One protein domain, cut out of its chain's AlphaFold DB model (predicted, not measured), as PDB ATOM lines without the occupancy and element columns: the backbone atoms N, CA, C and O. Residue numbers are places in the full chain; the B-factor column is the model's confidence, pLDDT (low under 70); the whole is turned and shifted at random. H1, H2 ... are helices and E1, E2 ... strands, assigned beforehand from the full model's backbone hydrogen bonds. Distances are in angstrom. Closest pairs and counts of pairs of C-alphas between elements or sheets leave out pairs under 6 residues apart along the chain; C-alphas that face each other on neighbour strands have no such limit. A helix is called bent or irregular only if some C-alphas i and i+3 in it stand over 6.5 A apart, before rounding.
ATOM      1  N   ILE A 119     202.521 290.721 238.487       96.25
ATOM      2  CA  ILE A 119     203.599 290.675 239.475       96.25
ATOM      3  C   ILE A 119     204.823 290.094 238.772       96.25
ATOM      4  O   ILE A 119     204.708 289.109 238.041       96.25
ATOM      5  N   ILE A 120     205.986 290.706 238.979       96.56
ATOM      6  CA  ILE A 120     207.270 290.136 238.567       96.56
ATOM      7  C   ILE A 120     207.886 289.467 239.794       96.56
ATOM      8  O   ILE A 120     208.182 290.134 240.784       96.56
ATOM      9  N   GLU A 121     208.065 288.153 239.731       96.88
ATOM     10  CA  GLU A 121     208.660 287.337 240.793       96.88
ATOM     11  C   GLU A 121     210.004 286.766 240.326       96.88
ATOM     12  O   GLU A 121     210.291 286.722 239.130       96.88
ATOM     13  N   GLU A 122     210.845 286.324 241.262       97.12
ATOM     14  CA  GLU A 122     212.118 285.663 240.965       97.12
ATOM     15  C   GLU A 122     212.121 284.260 241.569       97.12
ATOM     16  O   GLU A 122     211.995 284.081 242.778       97.12
ATOM     17  N   TYR A 123     212.295 283.257 240.716       98.06
ATOM     18  CA  TYR A 123     212.652 281.910 241.128       98.06
ATOM     19  C   TYR A 123     214.174 281.814 241.210       98.06
ATOM     20  O   TYR A 123     214.858 282.113 240.232       98.06
ATOM     21  N   LYS A 124     214.705 281.377 242.351       97.31
ATOM     22  CA  LYS A 124     216.123 281.040 242.514       97.31
ATOM     23  C   LYS A 124     216.231 279.537 242.704       97.31
ATOM     24  O   LYS A 124     215.533 278.993 243.557       97.31
ATOM     25  N   SER A 125     217.089 278.885 241.924       96.75
ATOM     26  CA  SER A 125     217.333 277.457 242.097       96.75
ATOM     27  C   SER A 125     217.850 277.194 243.517       96.75
ATOM     28  O   SER A 125     218.846 277.804 243.916       96.75
ATOM     29  N   PRO A 126     217.213 276.283 244.274       94.81
ATOM     30  CA  PRO A 126     217.678 275.899 245.607       94.81
ATOM     31  C   PRO A 126     218.970 275.068 245.560       94.81
ATOM     32  O   PRO A 126     219.633 274.907 246.581       94.81
ATOM     33  N   LYS A 127     219.332 274.545 244.382       94.69
ATOM     34  CA  LYS A 127     220.559 273.789 244.159       94.69
ATOM     35  C   LYS A 127     221.663 274.679 243.600       94.69
ATOM     36  O   LYS A 127     221.440 275.408 242.629       94.69
ATOM     37  N   ASN A 128     222.845 274.524 244.186       95.19
ATOM     38  CA  ASN A 128     224.107 275.037 243.676       95.19
ATOM     39  C   ASN A 128     224.830 273.939 242.881       95.19
ATOM     40  O   ASN A 128     224.709 272.747 243.167       95.19
ATOM     41  N   TYR A 129     225.583 274.360 241.878       94.06
ATOM     42  CA  TYR A 129     226.327 273.531 240.949       94.06
ATOM     43  C   TYR A 129     227.783 273.964 240.988       94.06
ATOM     44  O   TYR A 129     228.087 275.139 240.828       94.06
ATOM     45  N   TRP A 130     228.693 273.009 241.118       93.31
ATOM     46  CA  TRP A 130     230.123 273.289 241.260       93.31
ATOM     47  C   TRP A 130     230.758 274.008 240.053       93.31
ATOM     48  O   TRP A 130     231.882 274.494 240.144       93.31
ATOM     49  N   ASN A 131     230.076 274.075 238.901       94.44
ATOM     50  CA  ASN A 131     230.516 274.895 237.775       94.44
ATOM     51  C   ASN A 131     229.361 275.563 237.016       94.44
ATOM     52  O   ASN A 131     228.214 275.103 237.016       94.44
ATOM     53  N   GLU A 132     229.721 276.624 236.294       96.12
ATOM     54  CA  GLU A 132     228.810 277.453 235.510       96.12
ATOM     55  C   GLU A 132     228.086 276.673 234.404       96.12
ATOM     56  O   GLU A 132     226.887 276.860 234.194       96.12
ATOM     57  N   ASN A 133     228.783 275.770 233.706       96.94
ATOM     58  CA  ASN A 133     228.219 275.025 232.577       96.94
ATOM     59  C   ASN A 133     227.072 274.102 233.006       96.94
ATOM     60  O   ASN A 133     226.078 273.993 232.287       96.94
ATOM     61  N   LEU A 134     227.182 273.468 234.177       95.19
ATOM     62  CA  LEU A 134     226.115 272.653 234.756       95.19
ATOM     63  C   LEU A 134     224.923 273.517 235.161       95.19
ATOM     64  O   LEU A 134     223.798 273.209 234.771       95.19
ATOM     65  N   SER A 135     225.168 274.638 235.848       96.69
ATOM     66  CA  SER A 135     224.104 275.589 236.192       96.69
ATOM     67  C   SER A 135     223.380 276.103 234.941       96.69
ATOM     68  O   SER A 135     222.155 276.168 234.901       96.69
ATOM     69  N   LYS A 136     224.119 276.382 233.860       97.75
ATOM     70  CA  LYS A 136     223.563 276.807 232.569       97.75
ATOM     71  C   LYS A 136     222.753 275.715 231.876       97.75
ATOM     72  O   LYS A 136     221.717 276.013 231.279       97.75
ATOM     73  N   ALA A 137     223.197 274.461 231.940       96.69
ATOM     74  CA  ALA A 137     222.438 273.335 231.408       96.69
ATOM     75  C   ALA A 137     221.100 273.169 232.150       96.69
ATOM     76  O   ALA A 137     220.057 273.037 231.507       96.69
ATOM     77  N   GLU A 138     221.116 273.253 233.481       96.50
ATOM     78  CA  GLU A 138     219.907 273.161 234.305       96.50
ATOM     79  C   GLU A 138     218.996 274.382 234.157       96.50
ATOM     80  O   GLU A 138     217.780 274.223 234.039       96.50
ATOM     81  N   LEU A 139     219.557 275.587 234.016       97.88
ATOM     82  CA  LEU A 139     218.799 276.781 233.647       97.88
ATOM     83  C   LEU A 139     218.057 276.565 232.323       97.88
ATOM     84  O   LEU A 139     216.858 276.803 232.261       97.88
ATOM     85  N   ASN A 140     218.719 276.069 231.275       98.00
ATOM     86  CA  ASN A 140     218.071 275.837 229.979       98.00
ATOM     87  C   ASN A 140     216.944 274.792 230.062       98.00
ATOM     88  O   ASN A 140     215.897 274.958 229.429       98.00
ATOM     89  N   LYS A 141     217.121 273.736 230.868       96.19
ATOM     90  CA  LYS A 141     216.052 272.769 231.164       96.19
ATOM     91  C   LYS A 141     214.902 273.417 231.936       96.19
ATOM     92  O   LYS A 141     213.743 273.114 231.670       96.19
ATOM     93  N   SER A 142     215.201 274.304 232.881       97.25
ATOM     94  CA  SER A 142     214.178 275.038 233.621       97.25
ATOM     95  C   SER A 142     213.431 276.021 232.717       97.25
ATOM     96  O   SER A 142     212.207 276.067 232.748       97.25
ATOM     97  N   LEU A 143     214.123 276.738 231.829       97.75
ATOM     98  CA  LEU A 143     213.516 277.672 230.878       97.75
ATOM     99  C   LEU A 143     212.547 276.982 229.910       97.75
ATOM    100  O   LEU A 143     211.484 277.532 229.628       97.75
ATOM    101  N   SER A 144     212.859 275.771 229.433       96.38
ATOM    102  CA  SER A 144     211.925 275.012 228.587       96.38
ATOM    103  C   SER A 144     210.664 274.593 229.352       96.38
ATOM    104  O   SER A 144     209.557 274.656 228.815       96.38
ATOM    105  N   LYS A 145     210.813 274.254 230.636       96.50
ATOM    106  CA  LYS A 145     209.709 273.968 231.555       96.50
ATOM    107  C   LYS A 145     208.869 275.210 231.873       96.50
ATOM    108  O   LYS A 145     207.643 275.131 231.831       96.50
ATOM    109  N   PHE A 146     209.500 276.363 232.104       96.62
ATOM    110  CA  PHE A 146     208.818 277.652 232.249       96.62
ATOM    111  C   PHE A 146     208.024 278.006 230.990       96.62
ATOM    112  O   PHE A 146     206.865 278.391 231.104       96.62
ATOM    113  N   ALA A 147     208.596 277.815 229.798       93.38
ATOM    114  CA  ALA A 147     207.911 278.073 228.531       93.38
ATOM    115  C   ALA A 147     206.666 277.189 228.322       93.38
ATOM    116  O   ALA A 147     205.721 277.610 227.659       93.38
ATOM    117  N   ALA A 148     206.652 275.981 228.898       92.00
ATOM    118  CA  ALA A 148     205.487 275.095 228.914       92.00
ATOM    119  C   ALA A 148     204.492 275.406 230.051       92.00
ATOM    120  O   ALA A 148     203.408 274.825 230.092       92.00
ATOM    121  N   SER A 149     204.866 276.284 230.983       94.69
ATOM    122  CA  SER A 149     204.070 276.687 232.141       94.69
ATOM    123  C   SER A 149     203.257 277.962 231.853       94.69
ATOM    124  O   SER A 149     203.535 278.675 230.887       94.69
ATOM    125  N   PRO A 150     202.276 278.313 232.703       93.31
ATOM    126  CA  PRO A 150     201.577 279.596 232.601       93.31
ATOM    127  C   PRO A 150     202.443 280.807 233.007       93.31
ATOM    128  O   PRO A 150     202.028 281.947 232.793       93.31
ATOM    129  N   LEU A 151     203.630 280.588 233.586       95.56
ATOM    130  CA  LEU A 151     204.548 281.638 234.026       95.56
ATOM    131  C   LEU A 151     205.422 282.104 232.858       95.56
ATOM    132  O   LEU A 151     206.177 281.323 232.280       95.56
ATOM    133  N   LYS A 152     205.362 283.395 232.524       95.25
ATOM    134  CA  LYS A 152     206.124 283.942 231.392       95.25
ATOM    135  C   LYS A 152     207.481 284.436 231.853       95.25
ATOM    136  O   LYS A 152     207.545 285.307 232.712       95.25
ATOM    137  N   VAL A 153     208.557 283.937 231.258       96.06
ATOM    138  CA  VAL A 153     209.915 284.387 231.592       96.06
ATOM    139  C   VAL A 153     210.076 285.874 231.258       96.06
ATOM    140  O   VAL A 153     209.814 286.296 230.134       96.06
ATOM    141  N   PHE A 154     210.498 286.650 232.256       95.50
ATOM    142  CA  PHE A 154     210.893 288.051 232.134       95.50
ATOM    143  C   PHE A 154     212.385 288.155 231.820       95.50
ATOM    144  O   PHE A 154     212.757 288.833 230.876       95.50
ATOM    145  N   ASP A 155     213.222 287.478 232.605       96.44
ATOM    146  CA  ASP A 155     214.682 287.488 232.492       96.44
ATOM    147  C   ASP A 155     215.251 286.234 233.171       96.44
ATOM    148  O   ASP A 155     214.572 285.590 233.974       96.44
ATOM    149  N   SER A 156     216.498 285.886 232.884       96.44
ATOM    150  CA  SER A 156     217.179 284.780 233.551       96.44
ATOM    151  C   SER A 156     218.681 284.983 233.582       96.44
ATOM    152  O   SER A 156     219.256 285.489 232.619       96.44
ATOM    153  N   LYS A 157     219.329 284.525 234.650       95.44
ATOM    154  CA  LYS A 157     220.777 284.649 234.811       95.44
ATOM    155  C   LYS A 157     221.367 283.493 235.602       95.44
ATOM    156  O   LYS A 157     220.690 282.863 236.411       95.44
ATOM    157  N   ILE A 158     222.660 283.281 235.399       96.31
ATOM    158  CA  ILE A 158     223.489 282.517 236.326       96.31
ATOM    159  C   ILE A 158     223.889 283.437 237.482       96.31
ATOM    160  O   ILE A 158     224.115 284.634 237.288       96.31
ATOM    161  N   ILE A 159     223.930 282.880 238.686       94.38
ATOM    162  CA  ILE A 159     224.378 283.557 239.903       94.38
ATOM    163  C   ILE A 159     225.520 282.759 240.526       94.38
ATOM    164  O   ILE A 159     225.478 281.533 240.535       94.38
ATOM    165  N   GLU A 160     226.525 283.453 241.041       93.00
ATOM    166  CA  GLU A 160     227.621 282.854 241.802       93.00
ATOM    167  C   GLU A 160     227.268 282.878 243.296       93.00
ATOM    168  O   GLU A 160     226.743 283.876 243.798       93.00
ATOM    169  N   VAL A 161     227.499 281.766 243.995       92.62
ATOM    170  CA  VAL A 161     227.157 281.573 245.410       92.62
ATOM    171  C   VAL A 161     228.340 280.926 246.127       92.62
ATOM    172  O   VAL A 161     228.582 279.732 245.974       92.62
ATOM    173  N   GLU A 162     229.051 281.717 246.933       86.00
ATOM    174  CA  GLU A 162     230.274 281.375 247.690       86.00
ATOM    175  C   GLU A 162     231.473 280.920 246.838       86.00
ATOM    176  O   GLU A 162     232.523 281.532 246.968       86.00
ATOM    177  N   ASN A 163     231.329 279.875 246.017       90.00
ATOM    178  CA  ASN A 163     232.256 279.395 244.972       90.00
ATOM    179  C   ASN A 163     231.554 278.476 243.940       90.00
ATOM    180  O   ASN A 163     232.199 277.940 243.040       90.00
ATOM    181  N   ASP A 164     230.244 278.268 244.089       95.75
ATOM    182  CA  ASP A 164     229.412 277.481 243.187       95.75
ATOM    183  C   ASP A 164     228.551 278.410 242.320       95.75
ATOM    184  O   ASP A 164     228.519 279.631 242.480       95.75
ATOM    185  N   TYR A 165     227.788 277.815 241.416       97.06
ATOM    186  CA  TYR A 165     226.887 278.492 240.501       97.06
ATOM    187  C   TYR A 165     225.463 278.003 240.725       97.06
ATOM    188  O   TYR A 165     225.204 276.811 240.809       97.06
ATOM    189  N   SER A 166     224.505 278.911 240.751       97.38
ATOM    190  CA  SER A 166     223.077 278.609 240.684       97.38
ATOM    191  C   SER A 166     222.469 279.442 239.558       97.38
ATOM    192  O   SER A 166     223.187 280.070 238.775       97.38
ATOM    193  N   PHE A 167     221.156 279.436 239.418       97.56
ATOM    194  CA  PHE A 167     220.474 280.255 238.433       97.56
ATOM    195  C   PHE A 167     219.242 280.912 239.035       97.56
ATOM    196  O   PHE A 167     218.647 280.415 239.995       97.56
ATOM    197  N   SER A 168     218.846 282.035 238.444       97.56
ATOM    198  CA  SER A 168     217.565 282.656 238.724       97.56
ATOM    199  C   SER A 168     216.784 282.940 237.450       97.56
ATOM    200  O   SER A 168     217.348 283.232 236.394       97.56
ATOM    201  N   VAL A 169     215.466 282.816 237.558       98.25
ATOM    202  CA  VAL A 169     214.505 283.110 236.499       98.25
ATOM    203  C   VAL A 169     213.511 284.105 237.068       98.25
ATOM    204  O   VAL A 169     212.743 283.783 237.974       98.25
ATOM    205  N   LYS A 170     213.517 285.325 236.537       97.62
ATOM    206  CA  LYS A 170     212.441 286.278 236.775       97.62
ATOM    207  C   LYS A 170     211.286 285.937 235.855       97.62
ATOM    208  O   LYS A 170     211.494 285.693 234.667       97.62
ATOM    209  N   TYR A 171     210.071 285.952 236.373       97.31
ATOM    210  CA  TYR A 171     208.879 285.627 235.605       97.31
ATOM    211  C   TYR A 171     207.723 286.559 235.942       97.31
ATOM    212  O   TYR A 171     207.659 287.151 237.017       97.31
ATOM    213  N   VAL A 172     206.813 286.692 234.985       96.81
ATOM    214  CA  VAL A 172     205.590 287.473 235.091       96.81
ATOM    215  C   VAL A 172     204.449 286.547 235.466       96.81
ATOM    216  O   VAL A 172     204.216 285.525 234.812       96.81
ATOM    217  N   ASN A 173     203.717 286.958 236.487       96.38
ATOM    218  CA  ASN A 173     202.521 286.312 236.982       96.38
ATOM    219  C   ASN A 173     201.339 287.273 236.871       96.38
ATOM    220  O   ASN A 173     201.503 288.491 236.964       96.38
ATOM    221  N   GLU A 174     200.142 286.736 236.673       95.94
ATOM    222  CA  GLU A 174     198.931 287.548 236.731       95.94
ATOM    223  C   GLU A 174     198.601 287.873 238.188       95.94
ATOM    224  O   GLU A 174     198.724 287.018 239.065       95.94
ATOM    225  N   ASN A 175     198.187 289.109 238.451       95.88
ATOM    226  CA  ASN A 175     197.795 289.543 239.784       95.88
ATOM    227  C   ASN A 175     196.271 289.592 239.918       95.88
ATOM    228  O   ASN A 175     195.589 290.357 239.232       95.88
ATOM    229  N   ILE A 176     195.735 288.801 240.843       95.50
ATOM    230  CA  ILE A 176     194.305 288.725 241.132       95.50
ATOM    231  C   ILE A 176     193.916 289.839 242.102       95.50
ATOM    232  O   ILE A 176     193.888 289.683 243.326       95.50
ATOM    233  N   LEU A 177     193.604 290.997 241.533       93.69
ATOM    234  CA  LEU A 177     193.194 292.176 242.285       93.69
ATOM    235  C   LEU A 177     191.907 291.950 243.084       93.69
ATOM    236  O   LEU A 177     191.013 291.200 242.677       93.69
ATOM    237  N   LYS A 178     191.765 292.662 244.207       91.69
ATOM    238  CA  LYS A 178     190.477 292.713 244.902       91.69
ATOM    239  C   LYS A 178     189.449 293.382 243.996       91.69
ATOM    240  O   LYS A 178     189.753 294.284 243.208       91.69
ATOM    241  N   LYS A 179     188.202 292.929 244.106       88.38
ATOM    242  CA  LYS A 179     187.099 293.514 243.347       88.38
ATOM    243  C   LYS A 179     186.891 294.956 243.811       88.38
ATOM    244  O   LYS A 179     186.554 295.186 244.969       88.38
ATOM    245  N   SER A 180     187.069 295.903 242.899       88.12
ATOM    246  CA  SER A 180     186.901 297.335 243.144       88.12
ATOM    247  C   SER A 180     186.063 297.964 242.033       88.12
ATOM    248  O   SER A 180     185.975 297.429 240.929       88.12
ATOM    249  N   LYS A 181     185.423 299.101 242.330       86.94
ATOM    250  CA  LYS A 181     184.767 299.930 241.304       86.94
ATOM    251  C   LYS A 181     185.778 300.748 240.503       86.94
ATOM    252  O   LYS A 181     185.493 301.109 239.370       86.94
ATOM    253  N   ILE A 182     186.914 301.053 241.124       92.00
ATOM    254  CA  ILE A 182     187.954 301.920 240.588       92.00
ATOM    255  C   ILE A 182     189.274 301.162 240.657       92.00
ATOM    256  O   ILE A 182     189.595 300.551 241.678       92.00
ATOM    257  N   TYR A 183     190.023 301.223 239.566       94.88
ATOM    258  CA  TYR A 183     191.389 300.732 239.481       94.88
ATOM    259  C   TYR A 183     192.303 301.880 239.090       94.88
ATOM    260  O   TYR A 183     191.876 302.851 238.461       94.88
ATOM    261  N   TYR A 184     193.568 301.748 239.451       95.88
ATOM    262  CA  TYR A 184     194.562 302.782 239.251       95.88
ATOM    263  C   TYR A 184     195.712 302.262 238.409       95.88
ATOM    264  O   TYR A 184     195.982 301.058 238.365       95.88
ATOM    265  N   ILE A 185     196.401 303.189 237.762       95.00
ATOM    266  CA  ILE A 185     197.699 302.928 237.170       95.00
ATOM    267  C   ILE A 185     198.798 303.147 238.206       95.00
ATOM    268  O   ILE A 185     198.754 304.093 238.992       95.00
ATOM    269  N   SER A 186     199.791 302.271 238.181       94.75
ATOM    270  CA  SER A 186     201.041 302.395 238.918       94.75
ATOM    271  C   SER A 186     202.199 302.302 237.931       94.75
ATOM    272  O   SER A 186     202.186 301.446 237.046       94.75
ATOM    273  N   PHE A 187     203.189 303.178 238.083       93.88
ATOM    274  CA  PHE A 187     204.453 303.099 237.356       93.88
ATOM    275  C   PHE A 187     205.448 302.340 238.226       93.88
ATOM    276  O   PHE A 187     205.763 302.753 239.342       93.88
ATOM    277  N   GLU A 188     205.915 301.205 237.729       95.00
ATOM    278  CA  GLU A 188     206.843 300.330 238.428       95.00
ATOM    279  C   GLU A 188     208.140 300.182 237.637       95.00
ATOM    280  O   GLU A 188     208.192 300.416 236.430       95.00
ATOM    281  N   LYS A 189     209.202 299.788 238.340       95.44
ATOM    282  CA  LYS A 189     210.534 299.597 237.773       95.44
ATOM    283  C   LYS A 189     210.975 298.150 237.953       95.44
ATOM    284  O   LYS A 189     210.748 297.557 239.006       95.44
ATOM    285  N   ALA A 190     211.609 297.583 236.935       95.88
ATOM    286  CA  ALA A 190     212.188 296.246 236.980       95.88
ATOM    287  C   ALA A 190     213.543 296.218 236.271       95.88
ATOM    288  O   ALA A 190     213.719 296.818 235.218       95.88
ATOM    289  N   VAL A 191     214.498 295.482 236.837       95.81
ATOM    290  CA  VAL A 191     215.845 295.341 236.267       95.81
ATOM    291  C   VAL A 191     215.910 294.111 235.367       95.81
ATOM    292  O   VAL A 191     215.593 293.008 235.825       95.81
ATOM    293  N   TYR A 192     216.360 294.301 234.129       95.69
ATOM    294  CA  TYR A 192     216.522 293.279 233.100       95.69
ATOM    295  C   TYR A 192     217.985 293.164 232.660       95.69
ATOM    296  O   TYR A 192     218.646 294.166 232.370       95.69
ATOM    297  N   GLY A 193     218.445 291.925 232.524       93.75
ATOM    298  CA  GLY A 193     219.683 291.579 231.851       93.75
ATOM    299  C   GLY A 193     220.944 291.978 232.610       93.75
ATOM    300  O   GLY A 193     220.933 292.638 233.655       93.75
ATOM    301  N   LYS A 194     222.063 291.539 232.047       94.44
ATOM    302  CA  LYS A 194     223.413 291.809 232.526       94.44
ATOM    303  C   LYS A 194     224.306 292.033 231.308       94.44
ATOM    304  O   LYS A 194     224.381 291.166 230.442       94.44
ATOM    305  N   TYR A 195     224.958 293.187 231.249       95.50
ATOM    306  CA  TYR A 195     225.779 293.641 230.132       95.50
ATOM    307  C   TYR A 195     227.130 294.110 230.660       95.50
ATOM    308  O   TYR A 195     227.188 294.817 231.658       95.50
ATOM    309  N   THR A 196     228.216 293.776 229.970       94.75
ATOM    310  CA  THR A 196     229.556 294.243 230.355       94.75
ATOM    311  C   THR A 196     229.737 295.742 230.102       94.75
ATOM    312  O   THR A 196     230.435 296.415 230.853       94.75
ATOM    313  N   PHE A 197     229.094 296.286 229.064       96.25
ATOM    314  CA  PHE A 197     229.221 297.691 228.679       96.25
ATOM    315  C   PHE A 197     227.874 298.414 228.696       96.25
ATOM    316  O   PHE A 197     226.868 297.903 228.196       96.25
ATOM    317  N   GLU A 198     227.880 299.658 229.179       96.81
ATOM    318  CA  GLU A 198     226.706 300.538 229.177       96.81
ATOM    319  C   GLU A 198     226.131 300.725 227.764       96.81
ATOM    320  O   GLU A 198     224.918 300.758 227.562       96.81
ATOM    321  N   SER A 199     227.007 300.831 226.760       96.81
ATOM    322  CA  SER A 199     226.620 301.050 225.365       96.81
ATOM    323  C   SER A 199     225.831 299.879 224.777       96.81
ATOM    324  O   SER A 199     224.949 300.104 223.947       96.81
ATOM    325  N   ASP A 200     226.097 298.651 225.225       97.25
ATOM    326  CA  ASP A 200     225.356 297.463 224.803       97.25
ATOM    327  C   ASP A 200     223.992 297.399 225.489       97.25
ATOM    328  O   ASP A 200     222.985 297.174 224.814       97.25
ATOM    329  N   ALA A 201     223.933 297.714 226.789       97.00
ATOM    330  CA  ALA A 201     222.666 297.864 227.503       97.00
ATOM    331  C   ALA A 201     221.776 298.916 226.818       97.00
ATOM    332  O   ALA A 201     220.623 298.635 226.503       97.00
ATOM    333  N   LYS A 202     222.324 300.099 226.491       96.69
ATOM    334  CA  LYS A 202     221.602 301.178 225.792       96.69
ATOM    335  C   LYS A 202     221.046 300.740 224.435       96.69
ATOM    336  O   LYS A 202     219.906 301.066 224.110       96.69
ATOM    337  N   LYS A 203     221.826 299.998 223.644       97.19
ATOM    338  CA  LYS A 203     221.388 299.500 222.329       97.19
ATOM    339  C   LYS A 203     220.261 298.473 222.432       97.19
ATOM    340  O   LYS A 203     219.429 298.413 221.529       97.19
ATOM    341  N   ASP A 204     220.223 297.677 223.501       97.25
ATOM    342  CA  ASP A 204     219.254 296.587 223.636       97.25
ATOM    343  C   ASP A 204     217.912 297.019 224.257       97.25
ATOM    344  O   ASP A 204     216.936 296.276 224.159       97.25
ATOM    345  N   ILE A 205     217.805 298.237 224.815       96.56
ATOM    346  CA  ILE A 205     216.580 298.764 225.458       96.56
ATOM    347  C   ILE A 205     215.331 298.529 224.601       96.56
ATOM    348  O   ILE A 205     214.349 297.963 225.080       96.56
ATOM    349  N   GLN A 206     215.357 298.916 223.322       95.50
ATOM    350  CA  GLN A 206     214.173 298.796 222.467       95.50
ATOM    351  C   GLN A 206     213.803 297.332 222.190       95.50
ATOM    352  O   GLN A 206     212.619 296.990 222.141       95.50
ATOM    353  N   ASN A 207     214.796 296.453 222.045       95.75
ATOM    354  CA  ASN A 207     214.555 295.023 221.879       95.75
ATOM    355  C   ASN A 207     213.928 294.428 223.140       95.75
ATOM    356  O   ASN A 207     212.988 293.638 223.039       95.75
ATOM    357  N   VAL A 208     214.413 294.822 224.320       95.75
ATOM    358  CA  VAL A 208     213.855 294.401 225.609       95.75
ATOM    359  C   VAL A 208     212.418 294.885 225.752       95.75
ATOM    360  O   VAL A 208     211.534 294.066 225.980       95.75
ATOM    361  N   ILE A 209     212.139 296.168 225.507       95.06
ATOM    362  CA  ILE A 209     210.772 296.716 225.515       95.06
ATOM    363  C   ILE A 209     209.850 295.916 224.580       95.06
ATOM    364  O   ILE A 209     208.738 295.549 224.965       95.06
ATOM    365  N   ASN A 210     210.317 295.566 223.376       94.06
ATOM    366  CA  ASN A 210     209.544 294.762 222.426       94.06
ATOM    367  C   ASN A 210     209.269 293.337 222.942       94.06
ATOM    368  O   ASN A 210     208.142 292.853 222.813       94.06
ATOM    369  N   LYS A 211     210.255 292.671 223.562       93.56
ATOM    370  CA  LYS A 211     210.075 291.351 224.202       93.56
ATOM    371  C   LYS A 211     209.068 291.419 225.350       93.56
ATOM    372  O   LYS A 211     208.170 290.585 225.442       93.56
ATOM    373  N   LEU A 212     209.163 292.450 226.189       94.00
ATOM    374  CA  LEU A 212     208.252 292.664 227.311       94.00
ATOM    375  C   LEU A 212     206.810 292.891 226.840       94.00
ATOM    376  O   LEU A 212     205.875 292.305 227.392       94.00
ATOM    377  N   LYS A 213     206.632 293.625 225.737       91.56
ATOM    378  CA  LYS A 213     205.329 293.784 225.082       91.56
ATOM    379  C   LYS A 213     204.741 292.446 224.618       91.56
ATOM    380  O   LYS A 213     203.546 292.222 224.802       91.56
ATOM    381  N   GLN A 214     205.555 291.531 224.080       89.88
ATOM    382  CA  GLN A 214     205.102 290.198 223.642       89.88
ATOM    383  C   GLN A 214     204.584 289.337 224.803       89.88
ATOM    384  O   GLN A 214     203.599 288.612 224.649       89.88
ATOM    385  N   ILE A 215     205.191 289.444 225.987       90.12
ATOM    386  CA  ILE A 215     204.718 288.725 227.181       90.12
ATOM    387  C   ILE A 215     203.581 289.460 227.912       90.12
ATOM    388  O   ILE A 215     202.924 288.871 228.777       90.12
ATOM    389  N   GLY A 216     203.231 290.673 227.473       88.38
ATOM    390  CA  GLY A 216     202.073 291.441 227.936       88.38
ATOM    391  C   GLY A 216     202.384 292.499 228.993       88.38
ATOM    392  O   GLY A 216     201.456 292.959 229.653       88.38
ATOM    393  N   ILE A 217     203.653 292.875 229.157       92.75
ATOM    394  CA  ILE A 217     204.071 294.000 229.995       92.75
ATOM    395  C   ILE A 217     204.053 295.270 229.144       92.75
ATOM    396  O   ILE A 217     204.672 295.331 228.082       92.75
ATOM    397  N   SER A 218     203.366 296.300 229.631       92.44
ATOM    398  CA  SER A 218     203.333 297.613 228.982       92.44
ATOM    399  C   SER A 218     204.510 298.456 229.469       92.44
ATOM    400  O   SER A 218     204.366 299.291 230.359       92.44
ATOM    401  N   ALA A 219     205.698 298.182 228.930       93.50
ATOM    402  CA  ALA A 219     206.891 298.978 229.199       93.50
ATOM    403  C   ALA A 219     206.769 300.364 228.541       93.50
ATOM    404  O   ALA A 219     206.405 300.473 227.370       93.50
ATOM    405  N   VAL A 220     207.070 301.411 229.308       91.38
ATOM    406  CA  VAL A 220     206.915 302.832 228.937       91.38
ATOM    407  C   VAL A 220     208.243 303.592 228.906       91.38
ATOM    408  O   VAL A 220     208.285 304.798 228.655       91.38
ATOM    409  N   GLY A 221     209.337 302.892 229.181       92.00
ATOM    410  CA  GLY A 221     210.681 303.433 229.130       92.00
ATOM    411  C   GLY A 221     211.705 302.396 229.553       92.00
ATOM    412  O   GLY A 221     211.375 301.360 230.138       92.00
ATOM    413  N   GLY A 222     212.959 302.688 229.253       94.06
ATOM    414  CA  GLY A 222     214.077 301.919 229.754       94.06
ATOM    415  C   GLY A 222     215.343 302.753 229.720       94.06
ATOM    416  O   GLY A 222     215.497 303.603 228.843       94.06
ATOM    417  N   LYS A 223     216.244 302.494 230.660       94.88
ATOM    418  CA  LYS A 223     217.562 303.126 230.704       94.88
ATOM    419  C   LYS A 223     218.616 302.150 231.198       94.88
ATOM    420  O   LYS A 223     218.313 301.223 231.948       94.88
ATOM    421  N   ALA A 224     219.857 302.363 230.779       96.38
ATOM    422  CA  ALA A 224     220.982 301.629 231.335       96.38
ATOM    423  C   ALA A 224     221.280 302.137 232.753       96.38
ATOM    424  O   ALA A 224     221.261 303.343 233.000       96.38
ATOM    425  N   ILE A 225     221.544 301.213 233.668       96.00
ATOM    426  CA  ILE A 225     221.961 301.488 235.043       96.00
ATOM    427  C   ILE A 225     223.207 300.667 235.371       96.00
ATOM    428  O   ILE A 225     223.375 299.553 234.869       96.00
ATOM    429  N   GLU A 226     224.071 301.210 236.223       94.50
ATOM    430  CA  GLU A 226     225.185 300.461 236.805       94.50
ATOM    431  C   GLU A 226     224.664 299.396 237.778       94.50
ATOM    432  O   GLU A 226     223.712 299.615 238.531       94.50
ATOM    433  N   ASN A 227     225.298 298.228 237.764       89.06
ATOM    434  CA  ASN A 227     224.961 297.087 238.601       89.06
ATOM    435  C   ASN A 227     226.246 296.357 239.026       89.06
ATOM    436  O   ASN A 227     226.630 295.329 238.464       89.06
ATOM    437  N   GLY A 228     226.934 296.926 240.018       87.50
ATOM    438  CA  GLY A 228     228.250 296.458 240.446       87.50
ATOM    439  C   GLY A 228     229.307 296.767 239.386       87.50
ATOM    440  O   GLY A 228     229.495 297.923 239.029       87.50
ATOM    441  N   ASN A 229     229.978 295.731 238.882       89.00
ATOM    442  CA  ASN A 229     230.975 295.858 237.810       89.00
ATOM    443  C   ASN A 229     230.368 295.746 236.401       89.00
ATOM    444  O   ASN A 229     231.092 295.816 235.412       89.00
ATOM    445  N   ASP A 230     229.058 295.528 236.315       94.25
ATOM    446  CA  ASP A 230     228.316 295.329 235.077       94.25
ATOM    447  C   ASP A 230     227.214 296.391 234.947       94.25
ATOM    448  O   ASP A 230     227.009 297.231 235.823       94.25
ATOM    449  N   TYR A 231     226.469 296.334 233.849       96.44
ATOM    450  CA  TYR A 231     225.316 297.177 233.565       96.44
ATOM    451  C   TYR A 231     224.053 296.331 233.413       96.44
ATOM    452  O   TYR A 231     224.091 295.173 232.988       96.44
ATOM    453  N   SER A 232     222.908 296.926 233.715       97.06
ATOM    454  CA  SER A 232     221.586 296.341 233.489       97.06
ATOM    455  C   SER A 232     220.660 297.378 232.862       97.06
ATOM    456  O   SER A 232     220.982 298.563 232.808       97.06
ATOM    457  N   ILE A 233     219.498 296.943 232.384       97.50
ATOM    458  CA  ILE A 233     218.457 297.849 231.903       97.50
ATOM    459  C   ILE A 233     217.393 297.964 232.993       97.50
ATOM    460  O   ILE A 233     216.757 296.973 233.348       97.50
ATOM    461  N   GLU A 234     217.184 299.164 233.526       97.25
ATOM    462  CA  GLU A 234     215.998 299.468 234.320       97.25
ATOM    463  C   GLU A 234     214.850 299.762 233.360       97.25
ATOM    464  O   GLU A 234     214.902 300.720 232.593       97.25
ATOM    465  N   ILE A 235     213.827 298.917 233.388       96.62
ATOM    466  CA  ILE A 235     212.597 299.081 232.627       96.62
ATOM    467  C   ILE A 235     211.558 299.725 233.524       96.62
ATOM    468  O   ILE A 235     211.246 299.205 234.594       96.62
ATOM    469  N   GLU A 236     210.964 300.804 233.038       96.06
ATOM    470  CA  GLU A 236     209.752 301.368 233.607       96.06
ATOM    471  C   GLU A 236     208.542 300.774 232.886       96.06
ATOM    472  O   GLU A 236     208.481 300.747 231.652       96.06
ATOM    473  N   TYR A 237     207.564 300.290 233.640       95.62
ATOM    474  CA  TYR A 237     206.353 299.694 233.096       95.62
ATOM    475  C   TYR A 237     205.120 300.133 233.871       95.62
ATOM    476  O   TYR A 237     205.198 300.528 235.034       95.62
ATOM    477  N   VAL A 238     203.968 300.051 233.211       95.25
ATOM    478  CA  VAL A 238     202.688 300.347 233.850       95.25
ATOM    479  C   VAL A 238     201.994 299.083 234.315       95.25
ATOM    480  O   VAL A 238     201.948 298.074 233.606       95.25
ATOM    481  N   ASN A 239     201.431 299.169 235.512       96.00
ATOM    482  CA  ASN A 239     200.706 298.098 236.165       96.00
ATOM    483  C   ASN A 239     199.328 298.593 236.604       96.00
ATOM    484  O   ASN A 239     199.177 299.732 237.053       96.00
ATOM    485  N   LYS A 240     198.316 297.732 236.495       95.88
ATOM    486  CA  LYS A 240     196.996 297.995 237.074       95.88
ATOM    487  C   LYS A 240     196.985 297.565 238.536       95.88
ATOM    488  O   LYS A 240     197.306 296.414 238.831       95.88
ATOM    489  N   VAL A 241     196.532 298.440 239.427       96.06
ATOM    490  CA  VAL A 241     196.416 298.172 240.869       96.06
ATOM    491  C   VAL A 241     195.022 298.516 241.396       96.06
ATOM    492  O   VAL A 241     194.319 299.362 240.846       96.06
ATOM    493  N   ASP A 242     194.597 297.845 242.463       93.94
ATOM    494  CA  ASP A 242     193.317 298.076 243.150       93.94
ATOM    495  C   ASP A 242     193.389 299.163 244.230       93.94
ATOM    496  O   ASP A 242     192.366 299.725 244.616       93.94
TER     497      ASP A 242
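What this domain is: This is residues 119 to 242 of the 386 residues of an uncharacterized protein of Elusimicrobia bacterium (UniProt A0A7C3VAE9). Two lobes lie side by side, each a three-stranded sheet with a helix over one face: E4, E6 and E5 with H2, and E1, E3 and E2 with H1. H2 also packs on E2 of the other lobe, and residues 175 to 183 join the lobes at one end of the long axis. The 124 printed residues hold two named helices and six strands, in the order E1 H1 E2 E3 E4 H2 E5 E6; the sheets, E4 - E6 - E5 and E1 - E3 - E2, are antiparallel, and the class is mixed. The whole is elongated, 53 by 33 by 24 A, and only just compact, close to loose, with a radius of gyration of the C-alphas of 16.0 A.

Where its parts are: From first to last C-alpha, E4, residues 184 to 195, measures 33.8 A; E6, 230 to 241, 32.5 A, ending at (196.416, 298.172, 240.869); E5, 218 to 227, 23.7 A; and H2, 198 to 215, 25.0 A. E1, 119 to 124, begins at (203.599, 290.675, 239.475) and measures 16.1 A; E3, 164 to 174, 32.7 A; E2, 152 to 161, 25.4 A; and H1, 132 to 147, 22.0 A. H2 is irregular, with C-alphas 203 and 206 7.3 A apart.

How they stand to each other: In the strongly twisted sheet E4 E6 E5, N 190 and O 235 are 2.9 A apart, within hydrogen-bond range, as are N 223 and O 234 of the hairpin E5 and E6, 2.9 A. H2 is on this sheet at a height of 6.5 A; its closest C-alphas to E5 are Lys 202 and Ala 224, 5.6 A. H1 and H2 are on opposite faces of the sheet E1 E3 E2. H1, height 8.1 A, runs along the strands, at 12 degrees to E3 on the local plane; Glu 132 and Tyr 165 are their closest C-alphas, 5.4 A. N 121 and O 171 of E1 and E3 are 2.9 A apart; N 157 and O 168 of the hairpin E2 and E3, 2.9 A. E1, H1, E2 and E4, H2, E5 are split strand-helix-strand units, two strands running the same way with another strand between them, each with a right-handed crossover. Every O i to N i+4 pair is within range in H1, and 12 of 14 in H2.

The domain as a whole: The C-alphas of Trp 130 and Lys 181, the two farthest apart, are 52.6 A apart. The printed part has no cut, no link is long, and no printed residue is under 70 in pLDDT.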